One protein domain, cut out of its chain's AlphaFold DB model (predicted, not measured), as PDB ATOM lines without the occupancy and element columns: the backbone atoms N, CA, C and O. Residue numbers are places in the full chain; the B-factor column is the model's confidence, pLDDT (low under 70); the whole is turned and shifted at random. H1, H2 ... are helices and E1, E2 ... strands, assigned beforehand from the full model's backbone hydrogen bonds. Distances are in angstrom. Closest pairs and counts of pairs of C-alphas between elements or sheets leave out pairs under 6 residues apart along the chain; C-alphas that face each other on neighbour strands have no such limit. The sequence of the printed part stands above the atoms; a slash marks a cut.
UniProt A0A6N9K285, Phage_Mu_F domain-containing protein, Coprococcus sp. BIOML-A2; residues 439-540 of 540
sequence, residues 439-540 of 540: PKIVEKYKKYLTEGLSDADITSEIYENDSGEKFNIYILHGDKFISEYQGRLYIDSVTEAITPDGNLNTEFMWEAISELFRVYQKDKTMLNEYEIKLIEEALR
ATOM      1  N   PRO A 439     212.665 207.711 167.225       84.62
ATOM      2  CA  PRO A 439     212.105 206.781 168.205       84.62
ATOM      3  C   PRO A 439     211.847 205.374 167.649       84.62
ATOM      4  O   PRO A 439     212.025 204.389 168.360       84.62
ATOM      5  N   LYS A 440     211.500 205.243 166.360       88.94
ATOM      6  CA  LYS A 440     211.287 203.935 165.715       88.94
ATOM      7  C   LYS A 440     212.581 203.142 165.555       88.94
ATOM      8  O   LYS A 440     212.561 201.912 165.584       88.94
ATOM      9  N   ILE A 441     213.702 203.831 165.349       89.75
ATOM     10  CA  ILE A 441     215.027 203.212 165.253       89.75
ATOM     11  C   ILE A 441     215.468 202.734 166.640       89.75
ATOM     12  O   ILE A 441     215.930 201.600 166.774       89.75
ATOM     13  N   VAL A 442     215.258 203.563 167.664       90.00
ATOM     14  CA  VAL A 442     215.537 203.221 169.065       90.00
ATOM     15  C   VAL A 442     214.703 202.015 169.505       90.00
ATOM     16  O   VAL A 442     215.250 201.037 170.011       90.00
ATOM     17  N   GLU A 443     213.397 202.024 169.235       89.94
ATOM     18  CA  GLU A 443     212.494 200.908 169.535       89.94
ATOM     19  C   GLU A 443     212.945 199.618 168.835       89.94
ATOM     20  O   GLU A 443     212.973 198.545 169.441       89.94
ATOM     21  N   LYS A 444     213.362 199.708 167.566       92.94
ATOM     22  CA  LYS A 444     213.896 198.561 166.823       92.94
ATOM     23  C   LYS A 444     215.165 197.998 167.468       92.94
ATOM     24  O   LYS A 444     215.307 196.778 167.520       92.94
ATOM     25  N   TYR A 445     216.063 198.851 167.962       94.75
ATOM     26  CA  TYR A 445     217.266 198.405 168.669       94.75
ATOM     27  C   TYR A 445     216.921 197.719 169.996       94.75
ATOM     28  O   TYR A 445     217.398 196.616 170.256       94.75
ATOM     29  N   LYS A 446     216.016 198.294 170.796       93.81
ATOM     30  CA  LYS A 446     215.574 197.673 172.056       93.81
ATOM     31  C   LYS A 446     214.885 196.320 171.816       93.81
ATOM     32  O   LYS A 446     215.130 195.364 172.548       93.81
ATOM     33  N   LYS A 447     214.100 196.185 170.739       92.19
ATOM     34  CA  LYS A 447     213.534 194.890 170.305       92.19
ATOM     35  C   LYS A 447     214.603 193.895 169.861       92.19
ATOM     36  O   LYS A 447     214.486 192.712 170.146       92.19
ATOM     37  N   TYR A 448     215.649 194.362 169.183       93.38
ATOM     38  CA  TYR A 448     216.787 193.517 168.828       93.38
ATOM     39  C   TYR A 448     217.499 192.968 170.073       93.38
ATOM     40  O   TYR A 448     217.812 191.777 170.097       93.38
ATOM     41  N   LEU A 449     217.711 193.798 171.102       93.31
ATOM     42  CA  LEU A 449     218.327 193.376 172.366       93.31
ATOM     43  C   LEU A 449     217.481 192.335 173.111       93.31
ATOM     44  O   LEU A 449     218.026 191.394 173.678       93.31
ATOM     45  N   THR A 450     216.158 192.490 173.073       92.75
ATOM     46  CA  THR A 450     215.200 191.662 173.830       92.75
ATOM     47  C   THR A 450     214.656 190.456 173.066       92.75
ATOM     48  O   THR A 450     213.853 189.690 173.594       92.75
ATOM     49  N   GLU A 451     215.083 190.256 171.821       91.38
ATOM     50  CA  GLU A 451     214.616 189.156 170.981       91.38
ATOM     51  C   GLU A 451     214.940 187.793 171.612       91.38
ATOM     52  O   GLU A 451     216.106 187.432 171.770       91.38
ATOM     53  N   GLY A 452     213.892 187.023 171.912       89.56
ATOM     54  CA  GLY A 452     213.997 185.696 172.521       89.56
ATOM     55  C   GLY A 452     214.019 185.692 174.051       89.56
ATOM     56  O   GLY A 452     214.067 184.606 174.622       89.56
ATOM     57  N   LEU A 453     213.951 186.862 174.694       93.31
ATOM     58  CA  LEU A 453     213.878 187.000 176.148       93.31
ATOM     59  C   LEU A 453     212.426 187.104 176.640       93.31
ATOM     60  O   LEU A 453     211.511 187.453 175.889       93.31
ATOM     61  N   SER A 454     212.230 186.812 177.921       91.31
ATOM     62  CA  SER A 454     210.938 186.771 178.610       91.31
ATOM     63  C   SER A 454     211.042 187.296 180.048       91.31
ATOM     64  O   SER A 454     212.110 187.694 180.508       91.31
ATOM     65  N   ASP A 455     209.932 187.282 180.786       89.31
ATOM     66  CA  ASP A 455     209.917 187.591 182.220       89.31
ATOM     67  C   ASP A 455     210.771 186.626 183.057       89.31
ATOM     68  O   ASP A 455     211.275 187.015 184.111       89.31
ATOM     69  N   ALA A 456     210.989 185.397 182.579       90.94
ATOM     70  CA  ALA A 456     211.869 184.425 183.230       90.94
ATOM     71  C   ALA A 456     213.345 184.861 183.259       90.94
ATOM     72  O   ALA A 456     214.109 184.368 184.090       90.94
ATOM     73  N   ASP A 457     213.733 185.790 182.383       93.19
ATOM     74  CA  ASP A 457     215.099 186.303 182.258       93.19
ATOM     75  C   ASP A 457     215.327 187.574 183.101       93.19
ATOM     76  O   ASP A 457     216.403 188.175 183.063       93.19
ATOM     77  N   ILE A 458     214.317 187.995 183.874       92.38
ATOM     78  CA  ILE A 458     214.381 189.163 184.752       92.38
ATOM     79  C   ILE A 458     214.737 188.727 186.172       92.38
ATOM     80  O   ILE A 458     214.038 187.933 186.804       92.38
ATOM     81  N   THR A 459     215.786 189.328 186.723       91.00
ATOM     82  CA  THR A 459     216.109 189.236 188.151       91.00
ATOM     83  C   THR A 459     215.855 190.564 188.844       91.00
ATOM     84  O   THR A 459     215.960 191.619 188.221       91.00
ATOM     85  N   SER A 460     215.575 190.532 190.146       87.69
ATOM     86  CA  SER A 460     215.564 191.731 190.982       87.69
ATOM     87  C   SER A 460     216.731 191.730 191.961       87.69
ATOM     88  O   SER A 460     217.058 190.716 192.580       87.69
ATOM     89  N   GLU A 461     217.333 192.899 192.126       81.69
ATOM     90  CA  GLU A 461     218.372 193.162 193.109       81.69
ATOM     91  C   GLU A 461     217.922 194.291 194.035       81.69
ATOM     92  O   GLU A 461     217.345 195.285 193.594       81.69
ATOM     93  N   ILE A 462     218.182 194.140 195.335       80.50
ATOM     94  CA  ILE A 462     217.844 195.155 196.333       80.50
ATOM     95  C   ILE A 462     219.030 196.105 196.472       80.50
ATOM     96  O   ILE A 462     220.077 195.719 196.993       80.50
ATOM     97  N   TYR A 463     218.831 197.352 196.064       67.88
ATOM     98  CA  TYR A 463     219.772 198.446 196.263       67.88
ATOM     99  C   TYR A 463     219.356 199.276 197.472       67.88
ATOM    100  O   TYR A 463     218.178 199.369 197.803       67.88
ATOM    101  N   GLU A 464     220.334 199.870 198.149       66.81
ATOM    102  CA  GLU A 464     220.124 200.778 199.273       66.81
ATOM    103  C   GLU A 464     220.666 202.151 198.868       66.81
ATOM    104  O   GLU A 464     221.824 202.258 198.466       66.81
ATOM    105  N   ASN A 465     219.822 203.188 198.895       62.03
ATOM    106  CA  ASN A 465     220.263 204.546 198.568       62.03
ATOM    107  C   ASN A 465     221.076 205.168 199.721       62.03
ATOM    108  O   ASN A 465     221.122 204.638 200.830       62.03
ATOM    109  N   ASP A 466     221.657 206.350 199.489       48.47
ATOM    110  CA  ASP A 466     222.433 207.109 200.489       48.47
ATOM    111  C   ASP A 466     221.654 207.429 201.787       48.47
ATOM    112  O   ASP A 466     222.248 207.827 202.790       48.47
ATOM    113  N   SER A 467     220.323 207.287 201.775       65.88
ATOM    114  CA  SER A 467     219.438 207.495 202.930       65.88
ATOM    115  C   SER A 467     219.079 206.196 203.669       65.88
ATOM    116  O   SER A 467     218.323 206.245 204.639       65.88
ATOM    117  N   GLY A 468     219.616 205.046 203.245       66.94
ATOM    118  CA  GLY A 468     219.328 203.733 203.829       66.94
ATOM    119  C   GLY A 468     218.007 203.108 203.363       66.94
ATOM    120  O   GLY A 468     217.561 202.107 203.926       66.94
ATOM    121  N   GLU A 469     217.342 203.699 202.368       73.75
ATOM    122  CA  GLU A 469     216.091 203.181 201.817       73.75
ATOM    123  C   GLU A 469     216.387 202.111 200.769       73.75
ATOM    124  O   GLU A 469     217.170 202.325 199.838       73.75
ATOM    125  N   LYS A 470     215.753 200.950 200.941       77.12
ATOM    126  CA  LYS A 470     215.915 199.799 200.058       77.12
ATOM    127  C   LYS A 470     214.879 199.824 198.948       77.12
ATOM    128  O   LYS A 470     213.686 199.895 199.232       77.12
ATOM    129  N   PHE A 471     215.331 199.699 197.710       72.94
ATOM    130  CA  PHE A 471     214.484 199.656 196.525       72.94
ATOM    131  C   PHE A 471     214.967 198.562 195.570       72.94
ATOM    132  O   PHE A 471     216.138 198.184 195.575       72.94
ATOM    133  N   ASN A 472     214.045 198.018 194.779       79.44
ATOM    134  CA  ASN A 472     214.365 196.979 193.807       79.44
ATOM    135  C   ASN A 472     214.814 197.621 192.496       79.44
ATOM    136  O   ASN A 472     214.147 198.518 191.988       79.44
ATOM    137  N   ILE A 473     215.902 197.112 191.931       81.31
ATOM    138  CA  ILE A 473     216.250 197.317 190.527       81.31
ATOM    139  C   ILE A 473     216.004 195.993 189.815       81.31
ATOM    140  O   ILE A 473     216.497 194.948 190.243       81.31
ATOM    141  N   TYR A 474     215.225 196.040 188.739       88.19
ATOM    142  CA  TYR A 474     214.995 194.889 187.876       88.19
ATOM    143  C   TYR A 474     216.009 194.915 186.735       88.19
ATOM    144  O   TYR A 474     216.245 195.958 186.125       88.19
ATOM    145  N   ILE A 475     216.627 193.771 186.464       91.12
ATOM    146  CA  ILE A 475     217.654 193.611 185.435       91.12
ATOM    147  C   ILE A 475     217.222 192.462 184.538       91.12
ATOM    148  O   ILE A 475     217.009 191.345 185.013       91.12
ATOM    149  N   LEU A 476     217.070 192.756 183.252       93.31
ATOM    150  CA  LEU A 476     216.846 191.774 182.204       93.31
ATOM    151  C   LEU A 476     218.196 191.259 181.702       93.31
ATOM    152  O   LEU A 476     219.043 192.046 181.279       93.31
ATOM    153  N   HIS A 477     218.381 189.942 181.720       92.94
ATOM    154  CA  HIS A 477     219.620 189.296 181.286       92.94
ATOM    155  C   HIS A 477     219.508 188.757 179.867       92.94
ATOM    156  O   HIS A 477     218.472 188.237 179.466       92.94
ATOM    157  N   GLY A 478     220.592 188.855 179.104       92.00
ATOM    158  CA  GLY A 478     220.629 188.390 177.724       92.00
ATOM    159  C   GLY A 478     221.998 188.569 177.079       92.00
ATOM    160  O   GLY A 478     222.714 189.527 177.360       92.00
ATOM    161  N   ASP A 479     222.338 187.663 176.165       91.44
ATOM    162  CA  ASP A 479     223.666 187.592 175.532       91.44
ATOM    163  C   ASP A 479     223.999 188.798 174.640       91.44
ATOM    164  O   ASP A 479     225.151 188.997 174.254       91.44
ATOM    165  N   LYS A 480     222.983 189.585 174.267       91.81
ATOM    166  CA  LYS A 480     223.131 190.764 173.406       91.81
ATOM    167  C   LYS A 480     223.434 192.047 174.184       91.81
ATOM    168  O   LYS A 480     223.740 193.051 173.548       91.81
ATOM    169  N   PHE A 481     223.328 192.048 175.514       92.62
ATOM    170  CA  PHE A 481     223.621 193.237 176.311       92.62
ATOM    171  C   PHE A 481     225.124 193.463 176.449       92.62
ATOM    172  O   PHE A 481     225.894 192.546 176.723       92.62
ATOM    173  N   ILE A 482     225.534 194.720 176.311       91.31
ATOM    174  CA  ILE A 482     226.926 195.155 176.451       91.31
ATOM    175  C   ILE A 482     227.338 195.183 177.932       91.31
ATOM    176  O   ILE A 482     228.503 194.974 178.277       91.31
ATOM    177  N   SER A 483     226.379 195.451 178.820       90.00
ATOM    178  CA  SER A 483     226.551 195.466 180.272       90.00
ATOM    179  C   SER A 483     225.226 195.136 180.968       90.00
ATOM    180  O   SER A 483     224.154 195.348 180.402       90.00
ATOM    181  N   GLU A 484     225.282 194.691 182.226       86.00
ATOM    182  CA  GLU A 484     224.083 194.551 183.076       86.00
ATOM    183  C   GLU A 484     223.335 195.884 183.232       86.00
ATOM    184  O   GLU A 484     222.116 195.915 183.381       86.00
ATOM    185  N   TYR A 485     224.061 197.004 183.150       86.62
ATOM    186  CA  TYR A 485     223.489 198.345 183.219       86.62
ATOM    187  C   TYR A 485     222.543 198.620 182.041       86.62
ATOM    188  O   TYR A 485     221.484 199.208 182.237       86.62
ATOM    189  N   GLN A 486     222.868 198.115 180.847       92.06
ATOM    190  CA  GLN A 486     222.037 198.247 179.646       92.06
ATOM    191  C   GLN A 486     220.716 197.458 179.743       92.06
ATOM    192  O   GLN A 486     219.731 197.814 179.093       92.06
ATOM    193  N   GLY A 487     220.694 196.398 180.558       89.94
ATOM    194  CA  GLY A 487     219.525 195.554 180.819       89.94
ATOM    195  C   GLY A 487     218.617 196.052 181.950       89.94
ATOM    196  O   GLY A 487     217.644 195.377 182.286       89.94
ATOM    197  N   ARG A 488     218.906 197.204 182.570       90.12
ATOM    198  CA  ARG A 488     218.091 197.742 183.670       90.12
ATOM    199  C   ARG A 488     216.692 198.139 183.201       90.12
ATOM    200  O   ARG A 488     216.525 198.818 182.188       90.12
ATOM    201  N   LEU A 489     215.695 197.740 183.988       86.69
ATOM    202  CA  LEU A 489     214.284 198.047 183.788       86.69
ATOM    203  C   LEU A 489     213.782 198.960 184.909       86.69
ATOM    204  O   LEU A 489     213.808 198.598 186.087       86.69
ATOM    205  N   TYR A 490     213.283 200.132 184.525       83.75
ATOM    206  CA  TYR A 490     212.701 201.112 185.442       83.75
ATOM    207  C   TYR A 490     211.202 200.854 185.637       83.75
ATOM    208  O   TYR A 490     210.364 201.551 185.069       83.75
ATOM    209  N   ILE A 491     210.888 199.816 186.416       83.38
ATOM    210  CA  ILE A 491     209.532 199.313 186.697       83.38
ATOM    211  C   ILE A 491     209.340 199.069 188.196       83.38
ATOM    212  O   ILE A 491     210.308 198.781 188.903       83.38
ATOM    213  N   ASP A 492     208.093 199.097 188.668       81.81
ATOM    214  CA  ASP A 492     207.780 198.763 190.065       81.81
ATOM    215  C   ASP A 492     207.573 197.245 190.255       81.81
ATOM    216  O   ASP A 492     207.833 196.685 191.329       81.81
ATOM    217  N   SER A 493     207.158 196.546 189.194       84.62
ATOM    218  CA  SER A 493     206.870 195.109 189.199       84.62
ATOM    219  C   SER A 493     207.235 194.416 187.881       84.62
ATOM    220  O   SER A 493     207.078 194.989 186.809       84.62
ATOM    221  N   VAL A 494     207.636 193.136 187.933       85.00
ATOM    222  CA  VAL A 494     207.939 192.321 186.730       85.00
ATOM    223  C   VAL A 494     206.763 192.282 185.746       85.00
ATOM    224  O   VAL A 494     206.963 192.230 184.538       85.00
ATOM    225  N   THR A 495     205.526 192.375 186.238       85.62
ATOM    226  CA  THR A 495     204.326 192.415 185.395       85.62
ATOM    227  C   THR A 495     204.250 193.640 184.482       85.62
ATOM    228  O   THR A 495     203.623 193.556 183.432       85.62
ATOM    229  N   GLU A 496     204.902 194.755 184.826       85.50
ATOM    230  CA  GLU A 496     204.996 195.933 183.947       85.50
ATOM    231  C   GLU A 496     205.978 195.722 182.795       85.50
ATOM    232  O   GLU A 496     205.814 196.312 181.727       85.50
ATOM    233  N   ALA A 497     206.959 194.830 182.967       84.38
ATOM    234  CA  ALA A 497     207.899 194.478 181.910       84.38
ATOM    235  C   ALA A 497     207.237 193.723 180.752       84.38
ATOM    236  O   ALA A 497     207.913 193.454 179.766       84.38
ATOM    237  N   ILE A 498     205.949 193.366 180.842       88.06
ATOM    238  CA  ILE A 498     205.247 192.572 179.837       88.06
ATOM    239  C   ILE A 498     204.055 193.353 179.283       88.06
ATOM    240  O   ILE A 498     203.138 193.758 179.994       88.06
ATOM    241  N   THR A 499     204.068 193.562 177.970       83.81
ATOM    242  CA  THR A 499     202.954 194.153 177.219       83.81
ATOM    243  C   THR A 499     201.716 193.243 177.242       83.81
ATOM    244  O   THR A 499     201.850 192.029 177.402       83.81
ATOM    245  N   PRO A 500     200.501 193.777 177.005       82.69
ATOM    246  CA  PRO A 500     199.278 192.967 176.936       82.69
ATOM    247  C   PRO A 500     199.340 191.807 175.930       82.69
ATOM    248  O   PRO A 500     198.672 190.793 176.125       82.69
ATOM    249  N   ASP A 501     200.162 191.939 174.884       81.75
ATOM    250  CA  ASP A 501     200.370 190.921 173.849       81.75
ATOM    251  C   ASP A 501     201.427 189.862 174.235       81.75
ATOM    252  O   ASP A 501     201.761 189.000 173.424       81.75
ATOM    253  N   GLY A 502     201.962 189.913 175.462       80.56
ATOM    254  CA  GLY A 502     202.907 188.932 176.006       80.56
ATOM    255  C   GLY A 502     204.378 189.172 175.653       80.56
ATOM    256  O   GLY A 502     205.215 188.340 175.985       80.56
ATOM    257  N   ASN A 503     204.711 190.288 174.996       84.81
ATOM    258  CA  ASN A 503     206.096 190.652 174.669       84.81
ATOM    259  C   ASN A 503     206.722 191.538 175.748       84.81
ATOM    260  O   ASN A 503     206.005 192.291 176.410       84.81
ATOM    261  N   LEU A 504     208.053 191.529 175.849       88.62
ATOM    262  CA  LEU A 504     208.784 192.452 176.715       88.62
ATOM    263  C   LEU A 504     208.506 193.913 176.338       88.62
ATOM    264  O   LEU A 504     208.594 194.307 175.172       88.62
ATOM    265  N   ASN A 505     208.173 194.720 177.341       86.56
ATOM    266  CA  ASN A 505     207.968 196.147 177.200       86.56
ATOM    267  C   ASN A 505     209.317 196.876 177.220       86.56
ATOM    268  O   ASN A 505     209.892 197.163 178.269       86.56
ATOM    269  N   THR A 506     209.803 197.209 176.028       87.00
ATOM    270  CA  THR A 506     211.079 197.901 175.836       87.00
ATOM    271  C   THR A 506     211.064 199.373 176.258       87.00
ATOM    272  O   THR A 506     212.122 200.000 176.283       87.00
ATOM    273  N   GLU A 507     209.907 199.960 176.586       83.44
ATOM    274  CA  GLU A 507     209.814 201.370 177.001       83.44
ATOM    275  C   GLU A 507     210.548 201.653 178.319       83.44
ATOM    276  O   GLU A 507     211.004 202.774 178.531       83.44
ATOM    277  N   PHE A 508     210.723 200.640 179.171       85.00
ATOM    278  CA  PHE A 508     211.396 200.766 180.469       85.00
ATOM    279  C   PHE A 508     212.915 200.576 180.412       85.00
ATOM    280  O   PHE A 508     213.589 200.700 181.434       85.00
ATOM    281  N   MET A 509     213.467 200.299 179.228       87.38
ATOM    282  CA  MET A 509     214.910 200.174 179.009       87.38
ATOM    283  C   MET A 509     215.507 201.544 178.685       87.38
ATOM    284  O   MET A 509     215.753 201.872 177.518       87.38
ATOM    285  N   TRP A 510     215.679 202.379 179.706       85.50
ATOM    286  CA  TRP A 510     216.173 203.751 179.521       85.50
ATOM    287  C   TRP A 510     217.687 203.816 179.319       85.50
ATOM    288  O   TRP A 510     218.179 204.796 178.774       85.50
ATOM    289  N   GLU A 511     218.410 202.745 179.666       91.31
ATOM    290  CA  GLU A 511     219.870 202.679 179.528       91.31
ATOM    291  C   GLU A 511     220.364 202.139 178.182       91.31
ATOM    292  O   GLU A 511     221.567 202.014 177.950       91.31
ATOM    293  N   ALA A 512     219.451 201.780 177.275       91.44
ATOM    294  CA  ALA A 512     219.814 201.039 176.073       91.44
ATOM    295  C   ALA A 512     220.780 201.818 175.166       91.44
ATOM    296  O   ALA A 512     221.760 201.245 174.684       91.44
ATOM    297  N   ILE A 513     220.507 203.108 174.929       94.56
ATOM    298  CA  ILE A 513     221.334 203.963 174.065       94.56
ATOM    299  C   ILE A 513     222.441 204.663 174.856       94.56
ATOM    300  O   ILE A 513     223.540 204.808 174.319       94.56
ATOM    301  N   SER A 514     222.205 205.058 176.114       93.44
ATOM    302  CA  SER A 514     223.227 205.694 176.963       93.44
ATOM    303  C   SER A 514     224.448 204.796 177.156       93.44
ATOM    304  O   SER A 514     225.576 205.226 176.898       93.44
ATOM    305  N   GLU A 515     224.235 203.519 177.481       94.25
ATOM    306  CA  GLU A 515     225.324 202.548 177.618       94.25
ATOM    307  C   GLU A 515     226.001 202.228 176.287       94.25
ATOM    308  O   GLU A 515     227.233 202.163 176.222       94.25
ATOM    309  N   LEU A 516     225.226 202.087 175.207       95.00
ATOM    310  CA  LEU A 516     225.782 201.874 173.872       95.00
ATOM    311  C   LEU A 516     226.701 203.038 173.463       95.00
ATOM    312  O   LEU A 516     227.814 202.821 172.975       95.00
ATOM    313  N   PHE A 517     226.265 204.280 173.681       94.81
ATOM    314  CA  PHE A 517     227.039 205.469 173.342       94.81
ATOM    315  C   PHE A 517     228.286 205.622 174.228       94.81
ATOM    316  O   PHE A 517     229.367 205.919 173.708       94.81
ATOM    317  N   ARG A 518     228.183 205.339 175.535       94.62
ATOM    318  CA  ARG A 518     229.332 205.309 176.454       94.62
ATOM    319  C   ARG A 518     230.411 204.343 175.967       94.62
ATOM    320  O   ARG A 518     231.588 204.706 175.890       94.62
ATOM    321  N   VAL A 519     230.024 203.120 175.594       93.56
ATOM    322  CA  VAL A 519     230.968 202.106 175.099       93.56
ATOM    323  C   VAL A 519     231.525 202.486 173.728       93.56
ATOM    324  O   VAL A 519     232.724 202.334 173.508       93.56
ATOM    325  N   TYR A 520     230.721 203.086 172.847       94.25
ATOM    326  CA  TYR A 520     231.191 203.610 171.560       94.25
ATOM    327  C   TYR A 520     232.298 204.667 171.715       94.25
ATOM    328  O   TYR A 520     233.254 204.676 170.935       94.25
ATOM    329  N   GLN A 521     232.194 205.549 172.715       91.56
ATOM    330  CA  GLN A 521     233.222 206.557 173.004       91.56
ATOM    331  C   GLN A 521     234.475 205.961 173.659       91.56
ATOM    332  O   GLN A 521     235.582 206.457 173.436       91.56
ATOM    333  N   LYS A 522     234.312 204.904 174.462       90.31
ATOM    334  CA  LYS A 522     235.401 204.249 175.194       90.31
ATOM    335  C   LYS A 522     236.208 203.283 174.327       90.31
ATOM    336  O   LYS A 522     237.426 203.419 174.226       90.31
ATOM    337  N   ASP A 523     235.539 202.292 173.745       88.88
ATOM    338  CA  ASP A 523     236.152 201.222 172.962       88.88
ATOM    339  C   ASP A 523     235.152 200.621 171.962       88.88
ATOM    340  O   ASP A 523     234.395 199.694 172.259       88.88
ATOM    341  N   LYS A 524     235.201 201.119 170.722       88.88
ATOM    342  CA  LYS A 524     234.354 200.638 169.622       88.88
ATOM    343  C   LYS A 524     234.548 199.157 169.297       88.88
ATOM    344  O   LYS A 524     233.687 198.584 168.642       88.88
ATOM    345  N   THR A 525     235.660 198.538 169.701       89.19
ATOM    346  CA  THR A 525     235.924 197.124 169.387       89.19
ATOM    347  C   THR A 525     235.029 196.164 170.167       89.19
ATOM    348  O   THR A 525     234.900 195.006 169.774       89.19
ATOM    349  N   MET A 526     234.372 196.649 171.228       87.81
ATOM    350  CA  MET A 526     233.384 195.892 171.998       87.81
ATOM    351  C   MET A 526     231.998 195.857 171.340       87.81
ATOM    352  O   MET A 526     231.134 195.119 171.803       87.81
ATOM    353  N   LEU A 527     231.781 196.646 170.283       91.50
ATOM    354  CA  LEU A 527     230.492 196.781 169.612       91.50
ATOM    355  C   LEU A 527     230.472 196.022 168.291       91.50
ATOM    356  O   LEU A 527     231.473 195.941 167.574       91.50
ATOM    357  N   ASN A 528     229.301 195.502 167.933       91.62
ATOM    358  CA  ASN A 528     229.119 194.884 166.626       91.62
ATOM    359  C   ASN A 528     228.890 195.939 165.519       91.62
ATOM    360  O   ASN A 528     228.646 197.120 165.770       91.62
ATOM    361  N   GLU A 529     228.960 195.518 164.253       91.44
ATOM    362  CA  GLU A 529     228.825 196.434 163.109       91.44
ATOM    363  C   GLU A 529     227.454 197.137 163.059       91.44
ATOM    364  O   GLU A 529     227.361 198.274 162.593       91.44
ATOM    365  N   TYR A 530     226.393 196.482 163.535       90.94
ATOM    366  CA  TYR A 530     225.052 197.062 163.581       90.94
ATOM    367  C   TYR A 530     224.976 198.208 164.601       90.94
ATOM    368  O   TYR A 530     224.487 199.287 164.271       90.94
ATOM    369  N   GLU A 531     225.540 198.012 165.788       93.75
ATOM    370  CA  GLU A 531     225.611 198.996 166.874       93.75
ATOM    371  C   GLU A 531     226.473 200.214 166.530       93.75
ATOM    372  O   GLU A 531     226.071 201.354 166.764       93.75
ATOM    373  N   ILE A 532     227.633 199.989 165.904       93.38
ATOM    374  CA  ILE A 532     228.503 201.077 165.438       93.38
ATOM    375  C   ILE A 532     227.762 201.937 164.410       93.38
ATOM    376  O   ILE A 532     227.750 203.163 164.527       93.38
ATOM    377  N   LYS A 533     227.108 201.307 163.423       92.38
ATOM    378  CA  LYS A 533     226.343 202.026 162.393       92.38
ATOM    379  C   LYS A 533     225.177 202.810 162.981       92.38
ATOM    380  O   LYS A 533     224.940 203.927 162.535       92.38
ATOM    381  N   LEU A 534     224.486 202.245 163.972       93.19
ATOM    382  CA  LEU A 534     223.369 202.890 164.659       93.19
ATOM    383  C   LEU A 534     223.790 204.236 165.270       93.19
ATOM    384  O   LEU A 534     223.121 205.246 165.058       93.19
ATOM    385  N   ILE A 535     224.922 204.258 165.981       92.62
ATOM    386  CA  ILE A 535     225.463 205.487 166.572       92.62
ATOM    387  C   ILE A 535     226.011 206.421 165.490       92.62
ATOM    388  O   ILE A 535     225.700 207.608 165.492       92.62
ATOM    389  N   GLU A 536     226.787 205.922 164.527       91.12
ATOM    390  CA  GLU A 536     227.338 206.766 163.458       91.12
ATOM    391  C   GLU A 536     226.257 207.460 162.619       91.12
ATOM    392  O   GLU A 536     226.464 208.595 162.192       91.12
ATOM    393  N   GLU A 537     225.111 206.817 162.391       88.38
ATOM    394  CA  GLU A 537     223.972 207.421 161.697       88.38
ATOM    395  C   GLU A 537     223.343 208.562 162.504       88.38
ATOM    396  O   GLU A 537     223.026 209.598 161.926       88.38
ATOM    397  N   ALA A 538     223.243 208.420 163.829       83.56
ATOM    398  CA  ALA A 538     222.759 209.485 164.709       83.56
ATOM    399  C   ALA A 538     223.724 210.686 164.782       83.56
ATOM    400  O   ALA A 538     223.296 211.824 164.977       83.56
ATOM    401  N   LEU A 539     225.032 210.444 164.628       84.56
ATOM    402  CA  LEU A 539     226.082 211.464 164.732       84.56
ATOM    403  C   LEU A 539     226.350 212.236 163.424       84.56
ATOM    404  O   LEU A 539     226.932 213.325 163.477       84.56
ATOM    405  N   ARG A 540     225.955 211.686 162.268       78.00
ATOM    406  CA  ARG A 540     225.926 212.382 160.963       78.00
ATOM    407  C   ARG A 540     224.786 213.385 160.933       78.00
ATOM    408  O   ARG A 540     224.926 214.486 160.351       78.00
TER     409      ARG A 540
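AT A GLANCE: This is residues 439 to 540 of the 540 residues of the protein "Phage_Mu_F domain-containing protein" of Coprococcus sp. BIOML-A2 (UniProt A0A6N9K285). A two-stranded hairpin, E1 and E2, lies toward one end of the domain, and a loosely joined group of three helices, H1, H3 and H4, lies toward the other, with long loops between them. H3 runs crosswise to both H1 and H4, while the short H2 lies near the hairpin, and residues 488 to 489 pair with E2 as a very short extra piece. The printed part has 102 residues with four named helices and two named strands in the order H1, E1, E2, H2, H3, H4; the sheet has the order E1 - E2 and is antiparallel, and the class is mixed, helices and strands. The whole is compact, with a radius of gyration of the C-alphas of 14.5 A and spans of 41 by 37 by 23 A.

HOW THE PARTS SIT: H1, residues 439 to 450, is apart from E2, residues 470 to 476. E1, residues 458 to 464, and E2 form a hairpin, antiparallel with 152 degrees between their directions; N 459 and O 475 are within hydrogen-bond range at 2.9 A, as are N 473 and O 461 at 2.9 A. Residues 474 to 475 of E2 also pair, antiparallel, with residues 488 to 489. H2, residues 494 to 497, comes closest to E1 at the C-alphas of Ile 458 and Val 494, 7.4 A apart. H3, residues 512 to 522, is close to H1 but not clearly touching, with the closest C-alphas, those of Lys 446 and Ala 512, 6.7 A apart; their lines are about perpendicular at 86 degrees. H4, residues 529 to 539, touches H3, the closest C-alphas being those of Phe 517 and Ile 535 at 7.0 A; their lines are about perpendicular at 88 degrees. H1 and H4 are near each other, with 6 pairs of C-alphas within 10 A. H2 is apart from H1, H3 and H4. Every O i to N i+4 pair is within hydrogen-bond range in H1 and H4, and 6 of 7 are in H3; H2 is too short for such a pair, and its 1 pair of O i to N i+3 is within range.

IN THESE COORDINATES: H1 begins at C-alpha 439, (212.105, 206.781, 168.205), and is 16.4 A long from first to last C-alpha. E1 is 19.5 A long and E2 19.6 A, with C-alpha 470 at (215.915, 199.799, 200.058). H2 is 5.3 A, H3 15.9 A and H4 15.4 A long; H4 ends at C-alpha 539, (226.082, 211.464, 164.732).

THE WHOLE: The two C-alphas farthest apart, those of Gly 468 and Arg 540, are 44.2 A apart. The printed part has no cut and ends at Arg 540, the chain's last residue. The links from E2 to H2, 17 residues, and from H2 to H3, 14 residues, are long; the link from E1 to E2 is tight. The mean pLDDT of the printed part is 87.1, and residues 463 to 468 are under 70.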